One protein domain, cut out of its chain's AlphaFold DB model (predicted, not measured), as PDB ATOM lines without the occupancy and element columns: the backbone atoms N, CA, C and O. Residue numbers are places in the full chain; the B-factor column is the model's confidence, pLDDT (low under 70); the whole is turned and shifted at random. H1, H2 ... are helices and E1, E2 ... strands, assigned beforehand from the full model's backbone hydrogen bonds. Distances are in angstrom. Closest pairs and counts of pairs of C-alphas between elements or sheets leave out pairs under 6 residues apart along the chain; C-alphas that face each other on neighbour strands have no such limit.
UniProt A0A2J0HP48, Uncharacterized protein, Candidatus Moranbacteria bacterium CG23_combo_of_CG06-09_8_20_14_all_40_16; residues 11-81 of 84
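AT A GLANCE: This is residues 11 to 81 of the 84 residues of an uncharacterized protein of Candidatus Moranbacteria bacterium CG23_combo_of_CG06-09_8_20_14_all_40_16 (UniProt A0A2J0HP48). A strongly twisted, curled sheet of four strands has a single helix, H1, over one of its faces, and H1 spans from one edge strand, E1, to the other, E2, so that it lies nearer to the two edges than to the inner strands E4 and E3. Two layers result, helix and sheet, and long loops fill out the rest. The printed part has 71 residues, with H1, E1, E2, E3 and E4 in that order along the chain; the sheet runs E1, E4, E3, E2 and is mixed. The class is mixed, helices and strands, with under half of the printed residues in named elements. The whole is compact and rounded, with a radius of gyration of the C-alphas of 11.1 A and spans of 31 by 23 by 20 A.

HOW THE PARTS SIT: H1, residues 12 to 21, is on the sheet of E1, residues 33 to 37, E4, residues 77 to 81, E3, residues 60 to 66, and E2, residues 52 to 57. The closest C-alphas of H1 and E1 are those of Thr 12 and Val 34, 5.1 A apart; those of H1 and E2 are Glu 18 and Leu 57, 5.6 A apart. In H1 every O i to N i+4 pair is within hydrogen-bond range. E1 and E4 are parallel at 20 degrees, with N 35 and O 78 within hydrogen-bond range at 2.9 A. E2, E3 and E4 form a meander, each strand the antiparallel neighbour of the one before. The hairpin E2 and E3 stands at 134 degrees, with N 62 and O 55 at 2.8 A. The hairpin E3 and E4 stands at 148 degrees, with N 65 and O 79 at 2.8 A. E1 and E2, the edge strands, are apart.

IN THESE COORDINATES: H1 begins at C-alpha 12, (202.383, 271.632, 180.767), and is 14.3 A long from first to last C-alpha. E1 measures 13.8 A in the same way, E2 11.7 A, E3 18.8 A and E4 13.2 A. E3, the longest strand, begins at C-alpha 60, (204.311, 287.351, 175.251). E4 ends at C-alpha 81, (203.815, 279.542, 169.050).

THE WHOLE: The C-alphas farthest apart are those of Gly 59 and Ser 72, at 33.5 A. The printed part, residues 11 to 81, has no cut. The links from H1 to E1 and from E1 to E2 are long, the latter being residues 38 to 51; E2 to E3 is tight and E3 to E4 is short. The mean pLDDT of the printed part is 91.0, and residue 75 is under 70.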
ATOM      1  N   GLY A  11     206.883 273.581 181.752       87.69
ATOM      2  CA  GLY A  11     206.063 272.378 181.607       87.69
ATOM      3  C   GLY A  11     204.582 272.672 181.360       87.69
ATOM      4  O   GLY A  11     204.119 273.802 181.525       87.69
ATOM      5  N   THR A  12     203.832 271.622 181.031       91.50
ATOM      6  CA  THR A  12     202.383 271.632 180.767       91.50
ATOM      7  C   THR A  12     201.587 272.385 181.835       91.50
ATOM      8  O   THR A  12     200.772 273.236 181.499       91.50
ATOM      9  N   GLU A  13     201.850 272.148 183.125       93.12
ATOM     10  CA  GLU A  13     201.114 272.804 184.219       93.12
ATOM     11  C   GLU A  13     201.248 274.331 184.211       93.12
ATOM     12  O   GLU A  13     200.266 275.040 184.445       93.12
ATOM     13  N   PHE A  14     202.449 274.837 183.915       95.50
ATOM     14  CA  PHE A  14     202.692 276.273 183.820       95.50
ATOM     15  C   PHE A  14     201.834 276.879 182.706       95.50
ATOM     16  O   PHE A  14     201.086 277.824 182.943       95.50
ATOM     17  N   TRP A  15     201.892 276.304 181.505       95.56
ATOM     18  CA  TRP A  15     201.163 276.842 180.359       95.56
ATOM     19  C   TRP A  15     199.654 276.704 180.504       95.56
ATOM     20  O   TRP A  15     198.924 277.636 180.177       95.56
ATOM     21  N   THR A  16     199.174 275.601 181.074       95.06
ATOM     22  CA  THR A  16     197.756 275.441 181.409       95.06
ATOM     23  C   THR A  16     197.279 276.545 182.351       95.06
ATOM     24  O   THR A  16     196.171 277.057 182.188       95.06
ATOM     25  N   LYS A  17     198.104 276.955 183.323       96.38
ATOM     26  CA  LYS A  17     197.777 278.070 184.217       96.38
ATOM     27  C   LYS A  17     197.727 279.403 183.468       96.38
ATOM     28  O   LYS A  17     196.749 280.126 183.635       96.38
ATOM     29  N   GLU A  18     198.716 279.698 182.626       97.19
ATOM     30  CA  GLU A  18     198.734 280.925 181.811       97.19
ATOM     31  C   GLU A  18     197.508 281.018 180.891       97.19
ATOM     32  O   GLU A  18     196.849 282.054 180.824       97.19
ATOM     33  N   ILE A  19     197.135 279.917 180.235       96.56
ATOM     34  CA  ILE A  19     195.954 279.847 179.360       96.56
ATOM     35  C   ILE A  19     194.655 280.087 180.145       96.56
ATOM     36  O   ILE A  19     193.741 280.755 179.661       96.56
ATOM     37  N   LYS A  20     194.553 279.563 181.372       96.38
ATOM     38  CA  LYS A  20     193.407 279.841 182.251       96.38
ATOM     39  C   LYS A  20     193.357 281.309 182.660       96.38
ATOM     40  O   LYS A  20     192.286 281.905 182.647       96.38
ATOM     41  N   GLN A  21     194.501 281.898 182.992       97.00
ATOM     42  CA  GLN A  21     194.591 283.297 183.406       97.00
ATOM     43  C   GLN A  21     194.308 284.281 182.265       97.00
ATOM     44  O   GLN A  21     193.780 285.359 182.526       97.00
ATOM     45  N   SER A  22     194.588 283.908 181.014       96.19
ATOM     46  CA  SER A  22     194.240 284.723 179.843       96.19
ATOM     47  C   SER A  22     192.755 284.656 179.460       96.19
ATOM     48  O   SER A  22     192.314 285.408 178.592       96.19
ATOM     49  N   GLY A  23     191.966 283.788 180.106       95.94
ATOM     50  CA  GLY A  23     190.516 283.695 179.909       95.94
ATOM     51  C   GLY A  23     190.094 282.988 178.620       95.94
ATOM     52  O   GLY A  23     188.925 283.038 178.247       95.94
ATOM     53  N   VAL A  24     191.024 282.325 177.927       95.50
ATOM     54  CA  VAL A  24     190.728 281.634 176.662       95.50
ATOM     55  C   VAL A  24     190.591 280.118 176.806       95.50
ATOM     56  O   VAL A  24     190.334 279.439 175.816       95.50
ATOM     57  N   PHE A  25     190.747 279.585 178.021       94.50
ATOM     58  CA  PHE A  25     190.722 278.145 178.287       94.50
ATOM     59  C   PHE A  25     189.439 277.467 177.787       94.50
ATOM     60  O   PHE A  25     189.528 276.460 177.099       94.50
ATOM     61  N   ASP A  26     188.269 278.070 178.012       93.19
ATOM     62  CA  ASP A  26     186.972 277.498 177.599       93.19
ATOM     63  C   ASP A  26     186.748 277.504 176.074       93.19
ATOM     64  O   ASP A  26     185.772 276.946 175.571       93.19
ATOM     65  N   ARG A  27     187.637 278.158 175.316       92.25
ATOM     66  CA  ARG A  27     187.637 278.149 173.844       92.25
ATOM     67  C   ARG A  27     188.511 277.034 173.277       92.25
ATOM     68  O   ARG A  27     188.484 276.803 172.068       92.25
ATOM     69  N   LEU A  28     189.310 276.388 174.122       90.81
ATOM     70  CA  LEU A  28     190.107 275.233 173.753       90.81
ATOM     71  C   LEU A  28     189.311 273.960 174.005       90.81
ATOM     72  O   LEU A  28     188.470 273.880 174.897       90.81
ATOM     73  N   ARG A  29     189.605 272.947 173.197       90.25
ATOM     74  CA  ARG A  29     189.210 271.579 173.514       90.25
ATOM     75  C   ARG A  29     190.114 271.025 174.606       90.25
ATOM     76  O   ARG A  29     191.147 271.615 174.916       90.25
ATOM     77  N   ASP A  30     189.717 269.888 175.166       89.56
ATOM     78  CA  ASP A  30     190.527 269.191 176.155       89.56
ATOM     79  C   ASP A  30     191.914 268.859 175.592       89.56
ATOM     80  O   ASP A  30     192.056 268.305 174.500       89.56
ATOM     81  N   PHE A  31     192.941 269.171 176.376       91.12
ATOM     82  CA  PHE A  31     194.325 268.832 176.083       91.12
ATOM     83  C   PHE A  31     195.022 268.336 177.351       91.12
ATOM     84  O   PHE A  31     194.694 268.744 178.467       91.12
ATOM     85  N   ASN A  32     195.993 267.446 177.186       89.75
ATOM     86  CA  ASN A  32     196.802 266.884 178.266       89.75
ATOM     87  C   ASN A  32     198.293 267.224 178.132       89.75
ATOM     88  O   ASN A  32     199.065 266.959 179.053       89.75
ATOM     89  N   ASP A  33     198.690 267.821 177.009       90.31
ATOM     90  CA  ASP A  33     200.080 268.109 176.700       90.31
ATOM     91  C   ASP A  33     200.234 269.460 175.994       90.31
ATOM     92  O   ASP A  33     199.394 269.856 175.178       90.31
ATOM     93  N   VAL A  34     201.320 270.161 176.317       93.50
ATOM     94  CA  VAL A  34     201.647 271.479 175.772       93.50
ATOM     95  C   VAL A  34     203.084 271.484 175.280       93.50
ATOM     96  O   VAL A  34     204.023 271.284 176.046       93.50
ATOM     97  N   ILE A  35     203.255 271.800 174.001       93.12
ATOM     98  CA  ILE A  35     204.557 272.087 173.397       93.12
ATOM     99  C   ILE A  35     204.643 273.585 173.120       93.12
ATOM    100  O   ILE A  35     203.638 274.221 172.822       93.12
ATOM    101  N   THR A  36     205.842 274.158 173.184       93.62
ATOM    102  CA  THR A  36     206.069 275.562 172.825       93.62
ATOM    103  C   THR A  36     207.222 275.719 171.853       93.62
ATOM    104  O   THR A  36     208.207 274.986 171.952       93.62
ATOM    105  N   GLY A  37     207.165 276.726 170.985       91.81
ATOM    106  CA  GLY A  37     208.318 277.134 170.186       91.81
ATOM    107  C   GLY A  37     208.189 278.540 169.608       91.81
ATOM    108  O   GLY A  37     207.153 279.183 169.740       91.81
ATOM    109  N   LYS A  38     209.287 279.030 169.023       92.31
ATOM    110  CA  LYS A  38     209.387 280.375 168.421       92.31
ATOM    111  C   LYS A  38     208.929 280.424 166.958       92.31
ATOM    112  O   LYS A  38     208.815 281.502 166.404       92.31
ATOM    113  N   GLU A  39     208.693 279.264 166.353       92.50
ATOM    114  CA  GLU A  39     208.210 279.130 164.981       92.50
ATOM    115  C   GLU A  39     206.818 278.507 165.011       92.50
ATOM    116  O   GLU A  39     206.520 277.683 165.881       92.50
ATOM    117  N   ALA A  40     205.967 278.863 164.053       92.69
ATOM    118  CA  ALA A  40     204.689 278.187 163.883       92.69
ATOM    119  C   ALA A  40     204.910 276.693 163.554       92.69
ATOM    120  O   ALA A  40     205.885 276.339 162.875       92.69
ATOM    121  N   PRO A  41     204.021 275.790 164.004       90.88
ATOM    122  CA  PRO A  41     204.126 274.383 163.660       90.88
ATOM    123  C   PRO A  41     204.020 274.210 162.140       90.88
ATOM    124  O   PRO A  41     203.193 274.823 161.469       90.88
ATOM    125  N   HIS A  42     204.866 273.349 161.574       88.06
ATOM    126  CA  HIS A  42     204.862 273.093 160.136       88.06
ATOM    127  C   HIS A  42     203.490 272.558 159.685       88.06
ATOM    128  O   HIS A  42     202.932 271.695 160.357       88.06
ATOM    129  N   LEU A  43     202.978 272.948 158.514       81.94
ATOM    130  CA  LEU A  43     201.634 272.550 158.042       81.94
ATOM    131  C   LEU A  43     201.385 271.026 158.038       81.94
ATOM    132  O   LEU A  43     200.268 270.558 158.231       81.94
ATOM    133  N   LYS A  44     202.442 270.227 157.852       84.00
ATOM    134  CA  LYS A  44     202.387 268.748 157.874       84.00
ATOM    135  C   LYS A  44     202.464 268.115 159.274       84.00
ATOM    136  O   LYS A  44     202.487 266.895 159.373       84.00
ATOM    137  N   SER A  45     202.548 268.910 160.341       82.94
ATOM    138  CA  SER A  45     202.681 268.425 161.725       82.94
ATOM    139  C   SER A  45     201.349 268.048 162.385       82.94
ATOM    140  O   SER A  45     201.351 267.559 163.510       82.94
ATOM    141  N   GLY A  46     200.224 268.252 161.689       84.88
ATOM    142  CA  GLY A  46     198.887 267.882 162.164       84.88
ATOM    143  C   GLY A  46     198.181 268.939 163.017       84.88
ATOM    144  O   GLY A  46     197.047 268.708 163.402       84.88
ATOM    145  N   TYR A  47     198.818 270.086 163.274       88.44
ATOM    146  CA  TYR A  47     198.254 271.203 164.050       88.44
ATOM    147  C   TYR A  47     197.395 272.187 163.247       88.44
ATOM    148  O   TYR A  47     196.752 273.048 163.842       88.44
ATOM    149  N   GLY A  48     197.441 272.110 161.912       87.88
ATOM    150  CA  GLY A  48     196.676 272.988 161.030       87.88
ATOM    151  C   GLY A  48     196.890 274.480 161.306       87.88
ATOM    152  O   GLY A  48     198.016 274.932 161.510       87.88
ATOM    153  N   GLU A  49     195.784 275.223 161.285       91.50
ATOM    154  CA  GLU A  49     195.723 276.654 161.594       91.50
ATOM    155  C   GLU A  49     195.556 276.893 163.105       91.50
ATOM    156  O   GLU A  49     194.990 276.045 163.808       91.50
ATOM    157  N   PRO A  50     195.997 278.052 163.628       94.25
ATOM    158  CA  PRO A  50     195.835 278.373 165.040       94.25
ATOM    159  C   PRO A  50     194.354 278.475 165.420       94.25
ATOM    160  O   PRO A  50     193.553 279.122 164.746       94.25
ATOM    161  N   VAL A  51     193.990 277.865 166.549       94.81
ATOM    162  CA  VAL A  51     192.633 277.927 167.118       94.81
ATOM    163  C   VAL A  51     192.413 279.205 167.930       94.81
ATOM    164  O   VAL A  51     191.282 279.667 168.091       94.81
ATOM    165  N   ILE A  52     193.499 279.787 168.441       96.25
ATOM    166  CA  ILE A  52     193.514 281.071 169.139       96.25
ATOM    167  C   ILE A  52     194.730 281.843 168.647       96.25
ATOM    168  O   ILE A  52     195.836 281.310 168.638       96.25
ATOM    169  N   GLN A  53     194.519 283.097 168.262       97.56
ATOM    170  CA  GLN A  53     195.565 283.987 167.773       97.56
ATOM    171  C   GLN A  53     195.761 285.166 168.721       97.56
ATOM    172  O   GLN A  53     194.807 285.596 169.375       97.56
ATOM    173  N   ASP A  54     196.992 285.668 168.766       96.81
ATOM    174  CA  ASP A  54     197.386 286.894 169.471       96.81
ATOM    175  C   ASP A  54     196.963 286.942 170.953       96.81
ATOM    176  O   ASP A  54     196.603 287.989 171.495       96.81
ATOM    177  N   VAL A  55     197.024 285.795 171.637       97.19
ATOM    178  CA  VAL A  55     196.772 285.712 173.079       97.19
ATOM    179  C   VAL A  55     198.038 286.053 173.854       97.19
ATOM    180  O   VAL A  55     199.123 285.567 173.544       97.19
ATOM    181  N   THR A  56     197.912 286.875 174.894       97.38
ATOM    182  CA  THR A  56     199.032 287.145 175.800       97.38
ATOM    183  C   THR A  56     199.183 286.013 176.814       97.38
ATOM    184  O   THR A  56     198.288 285.799 177.630       97.38
ATOM    185  N   LEU A  57     200.319 285.312 176.784       95.69
ATOM    186  CA  LEU A  57     200.712 284.279 177.751       95.69
ATOM    187  C   LEU A  57     202.131 284.575 178.231       95.69
ATOM    188  O   LEU A  57     203.003 284.839 177.405       95.69
ATOM    189  N   ASP A  58     202.384 284.540 179.539       94.62
ATOM    190  CA  ASP A  58     203.703 284.843 180.114       94.62
ATOM    191  C   ASP A  58     204.267 286.204 179.645       94.62
ATOM    192  O   ASP A  58     205.463 286.372 179.410       94.62
ATOM    193  N   GLY A  59     203.376 287.179 179.430       94.44
ATOM    194  CA  GLY A  59     203.720 288.505 178.909       94.44
ATOM    195  C   GLY A  59     204.136 288.544 177.431       94.44
ATOM    196  O   GLY A  59     204.608 289.582 176.974       94.44
ATOM    197  N   LYS A  60     203.970 287.451 176.678       95.19
ATOM    198  CA  LYS A  60     204.311 287.351 175.251       95.19
ATOM    199  C   LYS A  60     203.069 287.146 174.400       95.19
ATOM    200  O   LYS A  60     202.099 286.546 174.858       95.19
ATOM    201  N   ILE A  61     203.105 287.632 173.161       96.81
ATOM    202  CA  ILE A  61     202.042 287.383 172.184       96.81
ATOM    203  C   ILE A  61     202.231 285.970 171.640       96.81
ATOM    204  O   ILE A  61     203.316 285.613 171.188       96.81
ATOM    205  N   CYS A  62     201.176 285.167 171.684       97.44
ATOM    206  CA  CYS A  62     201.223 283.770 171.298       97.44
ATOM    207  C   CYS A  62     200.050 283.400 170.389       97.44
ATOM    208  O   CYS A  62     198.954 283.944 170.515       97.44
ATOM    209  N   ASP A  63     200.269 282.403 169.538       97.56
ATOM    210  CA  ASP A  63     199.192 281.635 168.915       97.56
ATOM    211  C   ASP A  63     199.124 280.247 169.546       97.56
ATOM    212  O   ASP A  63     200.156 279.638 169.844       97.56
ATOM    213  N   ILE A  64     197.912 279.722 169.706       96.81
ATOM    214  CA  ILE A  64     197.672 278.359 170.176       96.81
ATOM    215  C   ILE A  64     197.116 277.541 169.018       96.81
ATOM    216  O   ILE A  64     196.117 277.908 168.400       96.81
ATOM    217  N   TYR A  65     197.747 276.402 168.773       95.31
ATOM    218  CA  TYR A  65     197.325 275.385 167.822       95.31
ATOM    219  C   TYR A  65     196.884 274.145 168.583       95.31
ATOM    220  O   TYR A  65     197.375 273.882 169.680       95.31
ATOM    221  N   HIS A  66     196.002 273.360 167.979       93.56
ATOM    222  CA  HIS A  66     195.475 272.138 168.571       93.56
ATOM    223  C   HIS A  66     195.553 271.017 167.538       93.56
ATOM    224  O   HIS A  66     195.228 271.257 166.382       93.56
ATOM    225  N   THR A  67     195.980 269.814 167.919       89.31
ATOM    226  CA  THR A  67     195.988 268.664 166.991       89.31
ATOM    227  C   THR A  67     194.577 268.164 166.669       89.31
ATOM    228  O   THR A  67     194.321 267.667 165.576       89.31
ATOM    229  N   ASP A  68     193.651 268.325 167.616       84.94
ATOM    230  CA  ASP A  68     192.244 267.944 167.448       84.94
ATOM    231  C   ASP A  68     191.415 269.071 166.833       84.94
ATOM    232  O   ASP A  68     191.069 270.052 167.496       84.94
ATOM    233  N   HIS A  69     191.022 268.891 165.576       77.81
ATOM    234  CA  HIS A  69     190.189 269.838 164.834       77.81
ATOM    235  C   HIS A  69     188.747 269.333 164.675       77.81
ATOM    236  O   HIS A  69     187.802 270.118 164.564       77.81
ATOM    237  N   LYS A  70     188.525 268.016 164.719       77.62
ATOM    238  CA  LYS A  70     187.224 267.353 164.526       77.62
ATOM    239  C   LYS A  70     186.756 266.665 165.806       77.62
ATOM    240  O   LYS A  70     187.601 266.271 166.600       77.62
ATOM    241  N   PRO A  71     185.443 266.528 166.052       71.31
ATOM    242  CA  PRO A  71     184.935 265.950 167.303       71.31
ATOM    243  C   PRO A  71     185.440 264.533 167.628       71.31
ATOM    244  O   PRO A  71     185.349 264.110 168.770       71.31
ATOM    245  N   SER A  72     185.938 263.797 166.630       76.06
ATOM    246  CA  SER A  72     186.461 262.432 166.759       76.06
ATOM    247  C   SER A  72     187.959 262.344 167.057       76.06
ATOM    248  O   SER A  72     188.470 261.235 167.192       76.06
ATOM    249  N   ASP A  73     188.678 263.467 167.056       74.88
ATOM    250  CA  ASP A  73     190.132 263.468 167.223       74.88
ATOM    251  C   ASP A  73     190.505 263.245 168.704       74.88
ATOM    252  O   ASP A  73     189.753 263.622 169.604       74.88
ATOM    253  N   THR A  74     191.644 262.592 168.956       72.12
ATOM    254  CA  THR A  74     192.082 262.151 170.300       72.12
ATOM    255  C   THR A  74     193.545 262.500 170.599       72.12
ATOM    256  O   THR A  74     194.185 261.867 171.440       72.12
ATOM    257  N   GLY A  75     194.133 263.409 169.826       67.31
ATOM    258  CA  GLY A  75     195.524 263.825 169.934       67.31
ATOM    259  C   GLY A  75     195.805 264.690 171.163       67.31
ATOM    260  O   GLY A  75     196.959 264.728 171.583       67.31
ATOM    261  N   CYS A  76     194.783 265.346 171.729       84.88
ATOM    262  CA  CYS A  76     194.762 266.061 173.011       84.88
ATOM    263  C   CYS A  76     196.001 266.928 173.297       84.88
ATOM    264  O   CYS A  76     196.425 267.047 174.447       84.88
ATOM    265  N   ARG A  77     196.619 267.530 172.277       92.12
ATOM    266  CA  ARG A  77     197.861 268.295 172.428       92.12
ATOM    267  C   ARG A  77     197.708 269.675 171.824       92.12
ATOM    268  O   ARG A  77     197.222 269.825 170.702       92.12
ATOM    269  N   ILE A  78     198.224 270.665 172.543       94.50
ATOM    270  CA  ILE A  78     198.375 272.019 172.022       94.50
ATOM    271  C   ILE A  78     199.835 272.378 171.770       94.50
ATOM    272  O   ILE A  78     200.752 271.913 172.452       94.50
ATOM    273  N   TYR A  79     200.033 273.242 170.782       95.19
ATOM    274  CA  TYR A  79     201.303 273.899 170.511       95.19
ATOM    275  C   TYR A  79     201.131 275.402 170.684       95.19
ATOM    276  O   TYR A  79     200.233 275.993 170.088       95.19
ATOM    277  N   ILE A  80     201.994 276.024 171.478       96.31
ATOM    278  CA  ILE A  80     202.032 277.471 171.675       96.31
ATOM    279  C   ILE A  80     203.196 278.026 170.861       96.31
ATOM    280  O   ILE A  80     204.368 277.827 171.192       96.31
ATOM    281  N   HIS A  81     202.861 278.739 169.796       96.31
ATOM    282  CA  HIS A  81     203.815 279.542 169.050       96.31
ATOM    283  C   HIS A  81     203.982 280.882 169.763       96.31
ATOM    284  O   HIS A  81     203.036 281.657 169.853       96.31
TER     285      HIS A  81